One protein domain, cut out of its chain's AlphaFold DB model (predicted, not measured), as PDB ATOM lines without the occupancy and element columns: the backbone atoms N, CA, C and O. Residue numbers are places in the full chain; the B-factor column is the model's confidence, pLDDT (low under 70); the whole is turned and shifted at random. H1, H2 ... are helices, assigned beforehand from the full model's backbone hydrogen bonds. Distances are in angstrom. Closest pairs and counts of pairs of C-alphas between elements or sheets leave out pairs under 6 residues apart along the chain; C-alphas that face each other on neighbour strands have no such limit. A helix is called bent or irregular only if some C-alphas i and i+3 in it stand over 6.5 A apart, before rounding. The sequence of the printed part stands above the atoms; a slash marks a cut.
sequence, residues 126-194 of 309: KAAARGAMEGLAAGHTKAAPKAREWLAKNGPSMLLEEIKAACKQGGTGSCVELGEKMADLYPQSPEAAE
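Overview. This is residues 126 to 194 of the 309 residues of an uncharacterized protein of Polyangium sp. SDU3-1 (UniProt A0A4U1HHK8). A long bent helix, H2, makes the spine of an elongated domain, with H1 packed on its first arm, H2a, and the pair H3 and H4 packed on its second arm, H2b. H3 folds back along H2b as a helical hairpin, and the short H4 packs on H2b where that arm begins, while H1 stays apart from H3 and H4. The printed part has 69 residues with four named helices, in the order H1, H2, H3, H4, and no named strand; the class is all helix. The whole is only just compact, close to loose, with a radius of gyration of the C-alphas of 13.0 A, and it spans 43 by 24 by 16 A.

Arrangement. Start with H1, residues 126 to 138, and go on to H2, residues 143 to 166, the hub, which touches three other helices. H2 was assigned as one helix by its hydrogen bonds, but it is bent: C-alphas 153 and 156 are 7.2 A apart, and its arms H2a, residues 143 to 153, and H2b, residues 156 to 166, stand at a steep tilt of 59 degrees. Look at Ala 137 and Ala 144, whose C-alphas, 4.3 A apart, are the closest of H1 and H2a; these two touch, opposite ways at a steep tilt of 49 degrees. H1 and H2b are close but not clearly touching, their closest C-alphas being those of Ala 127 and Met 158, 7.3 A apart. Next comes H3, residues 175 to 185, which touches H2b and forms a helical hairpin with it, opposite ways at a shallow tilt of 13 degrees; their closest C-alphas, of Ala 166 and Cys 175, are 4.9 A apart. H4, residues 190 to 194, touches H2b, closest at the C-alphas of Pro 156 and Glu 191, 6.1 A apart. H3 and H4 are close but not clearly touching, with the C-alphas of Met 182 and Ala 192 closest at 6.1 A. H2a is apart from H3 and H4. In H2a, H2b and H3 every O i to N i+4 pair is within hydrogen-bond range; in H1 it is 7 of 9, and in H4 0 of 1, beside 1 of 2 O i to N i+3 pairs.

Along the chain. Find C-alpha 126 at (0.344, 40.540, -40.348); from there H1 runs 17.9 A to C-alpha 138, only just irregular, with C-alphas 128 and 131 6.9 A apart. H2a, 15.6 A long, begins at C-alpha 143, and H2b runs 15.2 A to C-alpha 166 at (-13.681, 28.920, -40.202). H3 is 15.4 A long, and H4, 7.6 A, ends at C-alpha 194 at (-18.687, 40.890, -44.338).

Size, cuts and confidence. The C-alphas of Lys 142 and Gln 169, 43.1 A apart, are the two farthest apart. The printed part has no cut; the links H1 to H2 and H3 to H4 are tight, H2 to H3 is short, and no link is long. The mean pLDDT of the printed part is 94.2, and no printed residue is under 70.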
ATOM      1  N   LYS A 126       1.355  40.281 -41.384       92.06
ATOM      2  CA  LYS A 126       0.344  40.540 -40.348       92.06
ATOM      3  C   LYS A 126       0.126  39.347 -39.408       92.06
ATOM      4  O   LYS A 126      -0.049  39.562 -38.211       92.06
ATOM      5  N   ALA A 127       0.136  38.120 -39.932       87.19
ATOM      6  CA  ALA A 127      -0.122  36.929 -39.130       87.19
ATOM      7  C   ALA A 127       1.042  36.662 -38.166       87.19
ATOM      8  O   ALA A 127       0.813  36.452 -36.975       87.19
ATOM      9  N   ALA A 128       2.283  36.763 -38.650       89.62
ATOM     10  CA  ALA A 128       3.475  36.643 -37.814       89.62
ATOM     11  C   ALA A 128       3.615  37.797 -36.800       89.62
ATOM     12  O   ALA A 128       4.049  37.582 -35.667       89.62
ATOM     13  N   ALA A 129       3.207  39.016 -37.171       94.81
ATOM     14  CA  ALA A 129       3.283  40.203 -36.318       94.81
ATOM     15  C   ALA A 129       2.268  40.200 -35.164       94.81
ATOM     16  O   ALA A 129       2.516  40.812 -34.122       94.81
ATOM     17  N   ARG A 130       1.120  39.528 -35.336       93.44
ATOM     18  CA  ARG A 130      -0.025  39.610 -34.418       93.44
ATOM     19  C   ARG A 130       0.343  39.282 -32.973       93.44
ATOM     20  O   ARG A 130       0.079  40.093 -32.091       93.44
ATOM     21  N   GLY A 131       0.972  38.130 -32.734       93.75
ATOM     22  CA  GLY A 131       1.289  37.679 -31.374       93.75
ATOM     23  C   GLY A 131       2.258  38.617 -30.647       93.75
ATOM     24  O   GLY A 131       2.058  38.936 -29.477       93.75
ATOM     25  N   ALA A 132       3.269  39.129 -31.357       95.12
ATOM     26  CA  ALA A 132       4.198  40.114 -30.807       95.12
ATOM     27  C   ALA A 132       3.481  41.430 -30.460       95.12
ATOM     28  O   ALA A 132       3.679  41.979 -29.378       95.12
ATOM     29  N   MET A 133       2.600  41.908 -31.343       97.12
ATOM     30  CA  MET A 133       1.815  43.122 -31.116       97.12
ATOM     31  C   MET A 133       0.844  42.977 -29.938       97.12
ATOM     32  O   MET A 133       0.737  43.898 -29.134       97.12
ATOM     33  N   GLU A 134       0.170  41.832 -29.792       95.44
ATOM     34  CA  GLU A 134      -0.700  41.540 -28.641       95.44
ATOM     35  C   GLU A 134       0.095  41.547 -27.325       95.44
ATOM     36  O   GLU A 134      -0.319  42.195 -26.360       95.44
ATOM     37  N   GLY A 135       1.278  40.920 -27.306       95.25
ATOM     38  CA  GLY A 135       2.174  40.935 -26.146       95.25
ATOM     39  C   GLY A 135       2.646  42.343 -25.772       95.25
ATOM     40  O   GLY A 135       2.574  42.739 -24.608       95.25
ATOM     41  N   LEU A 136       3.060  43.140 -26.760       96.19
ATOM     42  CA  LEU A 136       3.482  44.528 -26.550       96.19
ATOM     43  C   LEU A 136       2.325  45.415 -26.076       96.19
ATOM     44  O   LEU A 136       2.500  46.228 -25.172       96.19
ATOM     45  N   ALA A 137       1.133  45.250 -26.651       96.75
ATOM     46  CA  ALA A 137      -0.055  46.028 -26.310       96.75
ATOM     47  C   ALA A 137      -0.523  45.817 -24.860       96.75
ATOM     48  O   ALA A 137      -1.084  46.745 -24.258       96.75
ATOM     49  N   ALA A 138      -0.296  44.624 -24.304       95.69
ATOM     50  CA  ALA A 138      -0.603  44.289 -22.915       95.69
ATOM     51  C   ALA A 138       0.388  44.902 -21.905       95.69
ATOM     52  O   ALA A 138       0.062  45.014 -20.725       95.69
ATOM     53  N   GLY A 139       1.576  45.314 -22.359       92.69
ATOM     54  CA  GLY A 139       2.621  45.887 -21.516       92.69
ATOM     55  C   GLY A 139       2.408  47.355 -21.122       92.69
ATOM     56  O   GLY A 139       1.394  47.990 -21.427       92.69
ATOM     57  N   HIS A 140       3.421  47.905 -20.446       92.88
ATOM     58  CA  HIS A 140       3.459  49.292 -19.954       92.88
ATOM     59  C   HIS A 140       4.602  50.133 -20.552       92.88
ATOM     60  O   HIS A 140       4.866  51.236 -20.078       92.88
ATOM     61  N   THR A 141       5.286  49.620 -21.575       92.38
ATOM     62  CA  THR A 141       6.383  50.315 -22.267       92.38
ATOM     63  C   THR A 141       5.848  51.380 -23.231       92.38
ATOM     64  O   THR A 141       4.661  51.388 -23.579       92.38
ATOM     65  N   LYS A 142       6.711  52.275 -23.727       87.75
ATOM     66  CA  LYS A 142       6.351  53.276 -24.754       87.75
ATOM     67  C   LYS A 142       5.986  52.623 -26.097       87.75
ATOM     68  O   LYS A 142       5.363  53.276 -26.935       87.75
ATOM     69  N   ALA A 143       6.318  51.346 -26.306       91.31
ATOM     70  CA  ALA A 143       5.885  50.565 -27.467       91.31
ATOM     71  C   ALA A 143       4.394  50.164 -27.414       91.31
ATOM     72  O   ALA A 143       3.757  50.032 -28.464       91.31
ATOM     73  N   ALA A 144       3.812  50.016 -26.216       94.69
ATOM     74  CA  ALA A 144       2.456  49.489 -26.041       94.69
ATOM     75  C   ALA A 144       1.360  50.305 -26.764       94.69
ATOM     76  O   ALA A 144       0.520  49.696 -27.433       94.69
ATOM     77  N   PRO A 145       1.345  51.657 -26.726       95.06
ATOM     78  CA  PRO A 145       0.352  52.443 -27.462       95.06
ATOM     79  C   PRO A 145       0.412  52.227 -28.979       95.06
ATOM     80  O   PRO A 145      -0.628  52.060 -29.612       95.06
ATOM     81  N   LYS A 146       1.619  52.158 -29.556       94.38
ATOM     82  CA  LYS A 146       1.804  51.909 -30.995       94.38
ATOM     83  C   LYS A 146       1.368  50.499 -31.388       94.38
ATOM     84  O   LYS A 146       0.764  50.320 -32.443       94.38
ATOM     85  N   ALA A 147       1.631  49.506 -30.538       96.50
ATOM     86  CA  ALA A 147       1.145  48.145 -30.749       96.50
ATOM     87  C   ALA A 147      -0.394  48.081 -30.729       96.50
ATOM     88  O   ALA A 147      -0.996  47.467 -31.609       96.50
ATOM     89  N   ARG A 148      -1.052  48.782 -29.791       96.06
ATOM     90  CA  ARG A 148      -2.524  48.896 -29.752       96.06
ATOM     91  C   ARG A 148      -3.088  49.571 -30.995       96.06
ATOM     92  O   ARG A 148      -4.069  49.086 -31.544       96.06
ATOM     93  N   GLU A 149      -2.470  50.656 -31.455       95.88
ATOM     94  CA  GLU A 149      -2.871  51.335 -32.691       95.88
ATOM     95  C   GLU A 149      -2.745  50.400 -33.902       95.88
ATOM     96  O   GLU A 149      -3.664  50.294 -34.719       95.88
ATOM     97  N   TRP A 150      -1.637  49.661 -33.989       96.00
ATOM     98  CA  TRP A 150      -1.436  48.676 -35.044       96.00
ATOM     99  C   TRP A 150      -2.504  47.573 -35.007       96.00
ATOM    100  O   TRP A 150      -3.052  47.231 -36.058       96.00
ATOM    101  N   LEU A 151      -2.841  47.052 -33.820       95.75
ATOM    102  CA  LEU A 151      -3.898  46.052 -33.641       95.75
ATOM    103  C   LEU A 151      -5.278  46.610 -33.989       95.75
ATOM    104  O   LEU A 151      -6.031  45.937 -34.677       95.75
ATOM    105  N   ALA A 152      -5.599  47.843 -33.600       94.44
ATOM    106  CA  ALA A 152      -6.866  48.474 -33.965       94.44
ATOM    107  C   ALA A 152      -7.009  48.626 -35.489       94.44
ATOM    108  O   ALA A 152      -8.085  48.413 -36.041       94.44
ATOM    109  N   LYS A 153      -5.909  48.945 -36.182       95.00
ATOM    110  CA  LYS A 153      -5.887  49.116 -37.639       95.00
ATOM    111  C   LYS A 153      -5.939  47.794 -38.411       95.00
ATOM    112  O   LYS A 153      -6.576  47.724 -39.457       95.00
ATOM    113  N   ASN A 154      -5.220  46.770 -37.956       95.75
ATOM    114  CA  ASN A 154      -5.036  45.525 -38.716       95.75
ATOM    115  C   ASN A 154      -5.888  44.363 -38.195       95.75
ATOM    116  O   ASN A 154      -6.190  43.444 -38.960       95.75
ATOM    117  N   GLY A 155      -6.281  44.412 -36.923       95.12
ATOM    118  CA  GLY A 155      -7.070  43.412 -36.208       95.12
ATOM    119  C   GLY A 155      -8.345  42.990 -36.930       95.12
ATOM    120  O   GLY A 155      -8.504  41.786 -37.132       95.12
ATOM    121  N   PRO A 156      -9.198  43.927 -37.398       96.75
ATOM    122  CA  PRO A 156     -10.389  43.581 -38.168       96.75
ATOM    123  C   PRO A 156     -10.059  42.740 -39.406       96.75
ATOM    124  O   PRO A 156     -10.596  41.653 -39.578       96.75
ATOM    125  N   SER A 157      -9.103  43.180 -40.232       96.44
ATOM    126  CA  SER A 157      -8.728  42.442 -41.447       96.44
ATOM    127  C   SER A 157      -8.184  41.037 -41.155       96.44
ATOM    128  O   SER A 157      -8.519  40.096 -41.864       96.44
ATOM    129  N   MET A 158      -7.390  40.868 -40.091       95.31
ATOM    130  CA  MET A 158      -6.871  39.551 -39.699       95.31
ATOM    131  C   MET A 158      -7.983  38.633 -39.190       95.31
ATOM    132  O   MET A 158      -8.055  37.474 -39.589       95.31
ATOM    133  N   LEU A 159      -8.871  39.157 -38.342       96.00
ATOM    134  CA  LEU A 159      -9.994  38.393 -37.808       96.00
ATOM    135  C   LEU A 159     -10.980  37.997 -38.914       96.00
ATOM    136  O   LEU A 159     -11.505  36.891 -38.891       96.00
ATOM    137  N   LEU A 160     -11.197  38.854 -39.915       96.94
ATOM    138  CA  LEU A 160     -12.025  38.510 -41.069       96.94
ATOM    139  C   LEU A 160     -11.452  37.327 -41.860       96.94
ATOM    140  O   LEU A 160     -12.212  36.459 -42.280       96.94
ATOM    141  N   GLU A 161     -10.134  37.254 -42.052       95.44
ATOM    142  CA  GLU A 161      -9.515  36.107 -42.730       95.44
ATOM    143  C   GLU A 161      -9.645  34.810 -41.910       95.44
ATOM    144  O   GLU A 161      -9.916  33.750 -42.479       95.44
ATOM    145  N   GLU A 162      -9.564  34.887 -40.577       95.31
ATOM    146  CA  GLU A 162      -9.859  33.752 -39.686       95.31
ATOM    147  C   GLU A 162     -11.323  33.302 -39.810       95.31
ATOM    148  O   GLU A 162     -11.596  32.108 -39.945       95.31
ATOM    149  N   ILE A 163     -12.264  34.250 -39.853       97.19
ATOM    150  CA  ILE A 163     -13.692  33.973 -40.072       97.19
ATOM    151  C   ILE A 163     -13.905  33.309 -41.435       97.19
ATOM    152  O   ILE A 163     -14.566  32.277 -41.523       97.19
ATOM    153  N   LYS A 164     -13.296  33.833 -42.506       96.31
ATOM    154  CA  LYS A 164     -13.361  33.227 -43.847       96.31
ATOM    155  C   LYS A 164     -12.812  31.802 -43.873       96.31
ATOM    156  O   LYS A 164     -13.292  30.992 -44.665       96.31
ATOM    157  N   ALA A 165     -11.798  31.490 -43.068       95.38
ATOM    158  CA  ALA A 165     -11.270  30.136 -42.953       95.38
ATOM    159  C   ALA A 165     -12.222  29.212 -42.173       95.38
ATOM    160  O   ALA A 165     -12.460  28.087 -42.613       95.38
ATOM    161  N   ALA A 166     -12.798  29.696 -41.070       96.12
ATOM    162  CA  ALA A 166     -13.681  28.920 -40.202       96.12
ATOM    163  C   ALA A 166     -15.069  28.658 -40.814       96.12
ATOM    164  O   ALA A 166     -15.571  27.544 -40.726       96.12
ATOM    165  N   CYS A 167     -15.671  29.639 -41.496       95.38
ATOM    166  CA  CYS A 167     -17.028  29.531 -42.056       95.38
ATOM    167  C   CYS A 167     -17.122  28.672 -43.334       95.38
ATOM    168  O   CYS A 167     -18.199  28.520 -43.917       95.38
ATOM    169  N   LYS A 168     -16.009  28.097 -43.805       92.00
ATOM    170  CA  LYS A 168     -16.002  27.136 -44.917       92.00
ATOM    171  C   LYS A 168     -16.442  25.752 -44.441       92.00
ATOM    172  O   LYS A 168     -16.267  25.380 -43.286       92.00
ATOM    173  N   GLN A 169     -16.967  24.942 -45.360       86.69
ATOM    174  CA  GLN A 169     -17.277  23.546 -45.058       86.69
ATOM    175  C   GLN A 169     -16.001  22.794 -44.649       86.69
ATOM    176  O   GLN A 169     -15.047  22.733 -45.421       86.69
ATOM    177  N   GLY A 170     -16.000  22.219 -43.443       85.06
ATOM    178  CA  GLY A 170     -14.820  21.553 -42.882       85.06
ATOM    179  C   GLY A 170     -13.699  22.514 -42.467       85.06
ATOM    180  O   GLY A 170     -12.557  22.077 -42.338       85.06
ATOM    181  N   GLY A 171     -14.002  23.806 -42.300       87.12
ATOM    182  CA  GLY A 171     -13.066  24.795 -41.780       87.12
ATOM    183  C   GLY A 171     -12.587  24.450 -40.370       87.12
ATOM    184  O   GLY A 171     -13.233  23.713 -39.626       87.12
ATOM    185  N   THR A 172     -11.423  24.977 -40.002       79.94
ATOM    186  CA  THR A 172     -10.872  24.840 -38.651       79.94
ATOM    187  C   THR A 172     -11.298  26.025 -37.791       79.94
ATOM    188  O   THR A 172     -11.080  27.168 -38.189       79.94
ATOM    189  N   GLY A 173     -11.839  25.756 -36.602       88.25
ATOM    190  CA  GLY A 173     -12.333  26.777 -35.669       88.25
ATOM    191  C   GLY A 173     -13.858  26.903 -35.681       88.25
ATOM    192  O   GLY A 173     -14.539  26.138 -36.359       88.25
ATOM    193  N   SER A 174     -14.393  27.845 -34.898       93.81
ATOM    194  CA  SER A 174     -15.828  28.148 -34.869       93.81
ATOM    195  C   SER A 174     -16.122  29.450 -35.610       93.81
ATOM    196  O   SER A 174     -15.660  30.523 -35.218       93.81
ATOM    197  N   CYS A 175     -16.917  29.352 -36.674       95.25
ATOM    198  CA  CYS A 175     -17.395  30.490 -37.451       95.25
ATOM    199  C   CYS A 175     -18.214  31.446 -36.573       95.25
ATOM    200  O   CYS A 175     -17.997  32.658 -36.603       95.25
ATOM    201  N   VAL A 176     -19.121  30.904 -35.750       94.88
ATOM    202  CA  VAL A 176     -20.009  31.719 -34.909       94.88
ATOM    203  C   VAL A 176     -19.255  32.444 -33.792       94.88
ATOM    204  O   VAL A 176     -19.521  33.621 -33.564       94.88
ATOM    205  N   GLU A 177     -18.280  31.801 -33.144       95.50
ATOM    206  CA  GLU A 177     -17.489  32.444 -32.083       95.50
ATOM    207  C   GLU A 177     -16.581  33.547 -32.632       95.50
ATOM    208  O   GLU A 177     -16.483  34.622 -32.043       95.50
ATOM    209  N   LEU A 178     -15.935  33.319 -33.781       96.88
ATOM    210  CA  LEU A 178     -15.109  34.348 -34.415       96.88
ATOM    211  C   LEU A 178     -15.961  35.516 -34.932       96.88
ATOM    212  O   LEU A 178     -15.550  36.671 -34.822       96.88
ATOM    213  N   GLY A 179     -17.158  35.227 -35.443       96.44
ATOM    214  CA  GLY A 179     -18.148  36.232 -35.819       96.44
ATOM    215  C   GLY A 179     -18.577  37.123 -34.656       96.44
ATOM    216  O   GLY A 179     -18.579  38.346 -34.779       96.44
ATOM    217  N   GLU A 180     -18.885  36.528 -33.506       94.81
ATOM    218  CA  GLU A 180     -19.207  37.274 -32.284       94.81
ATOM    219  C   GLU A 180     -18.015  38.088 -31.791       94.81
ATOM    220  O   GLU A 180     -18.158  39.272 -31.503       94.81
ATOM    221  N   LYS A 181     -16.810  37.512 -31.827       95.56
ATOM    222  CA  LYS A 181     -15.581  38.244 -31.511       95.56
ATOM    223  C   LYS A 181     -15.384  39.469 -32.412       95.56
ATOM    224  O   LYS A 181     -14.903  40.494 -31.933       95.56
ATOM    225  N   MET A 182     -15.745  39.393 -33.697       97.25
ATOM    226  CA  MET A 182     -15.716  40.551 -34.601       97.25
ATOM    227  C   MET A 182     -16.739  41.608 -34.187       97.25
ATOM    228  O   MET A 182     -16.396  42.787 -34.128       97.25
ATOM    229  N   ALA A 183     -17.969  41.193 -33.885       94.94
ATOM    230  CA  ALA A 183     -19.022  42.101 -33.444       94.94
ATOM    231  C   ALA A 183     -18.672  42.799 -32.117       94.94
ATOM    232  O   ALA A 183     -18.965  43.981 -31.960       94.94
ATOM    233  N   ASP A 184     -18.002  42.103 -31.198       95.06
ATOM    234  CA  ASP A 184     -17.622  42.643 -29.893       95.06
ATOM    235  C   ASP A 184     -16.419  43.590 -29.979       95.06
ATOM    236  O   ASP A 184     -16.426  44.673 -29.391       95.06
ATOM    237  N   LEU A 185     -15.366  43.193 -30.702       93.38
ATOM    238  CA  LEU A 185     -14.115  43.955 -30.750       93.38
ATOM    239  C   LEU A 185     -14.140  45.081 -31.784       93.38
ATOM    240  O   LEU A 185     -13.520  46.124 -31.571       93.38
ATOM    241  N   TYR A 186     -14.828  44.876 -32.908       95.31
ATOM    242  CA  TYR A 186     -14.774  45.766 -34.067       95.31
ATOM    243  C   TYR A 186     -16.159  46.037 -34.684       95.31
ATOM    244  O   TYR A 186     -16.298  45.981 -35.904       95.31
ATOM    245  N   PRO A 187     -17.191  46.405 -33.896       94.56
ATOM    246  CA  PRO A 187     -18.571  46.531 -34.388       94.56
ATOM    247  C   PRO A 187     -18.756  47.533 -35.537       94.56
ATOM    248  O   PRO A 187     -19.726  47.452 -36.286       94.56
ATOM    249  N   GLN A 188     -17.856  48.513 -35.652       94.25
ATOM    250  CA  GLN A 188     -17.926  49.602 -36.632       94.25
ATOM    251  C   GLN A 188     -16.908  49.458 -37.771       94.25
ATOM    252  O   GLN A 188     -16.800  50.362 -38.599       94.25
ATOM    253  N   SER A 189     -16.131  48.370 -37.815       95.50
ATOM    254  CA  SER A 189     -15.186  48.175 -38.911       95.50
ATOM    255  C   SER A 189     -15.928  47.816 -40.206       95.50
ATOM    256  O   SER A 189     -16.988  47.184 -40.162       95.50
ATOM    257  N   PRO A 190     -15.394  48.186 -41.383       94.31
ATOM    258  CA  PRO A 190     -15.979  47.760 -42.653       94.31
ATOM    259  C   PRO A 190     -15.993  46.227 -42.802       94.31
ATOM    260  O   PRO A 190     -16.896  45.679 -43.433       94.31
ATOM    261  N   GLU A 191     -15.046  45.523 -42.178       97.50
ATOM    262  CA  GLU A 191     -14.974  44.061 -42.163       97.50
ATOM    263  C   GLU A 191     -16.120  43.398 -41.384       97.50
ATOM    264  O   GLU A 191     -16.477  42.257 -41.688       97.50
ATOM    265  N   ALA A 192     -16.724  44.085 -40.408       96.12
ATOM    266  CA  ALA A 192     -17.773  43.513 -39.563       96.12
ATOM    267  C   ALA A 192     -19.019  43.100 -40.363       96.12
ATOM    268  O   ALA A 192     -19.613  42.056 -40.097       96.12
ATOM    269  N   ALA A 193     -19.387  43.875 -41.388       95.94
ATOM    270  CA  ALA A 193     -20.522  43.551 -42.251       95.94
ATOM    271  C   ALA A 193     -20.275  42.278 -43.081       95.94
ATOM    272  O   ALA A 193     -21.173  41.448 -43.233       95.94
ATOM    273  N   GLU A 194     -19.054  42.100 -43.599       97.19
ATOM    274  CA  GLU A 194     -18.687  40.890 -44.338       97.19
ATOM    275  C   GLU A 194     -18.623  39.671 -43.412       97.19
ATOM    276  O   GLU A 194     -19.170  38.623 -43.750       97.19
TER     277      GLU A 194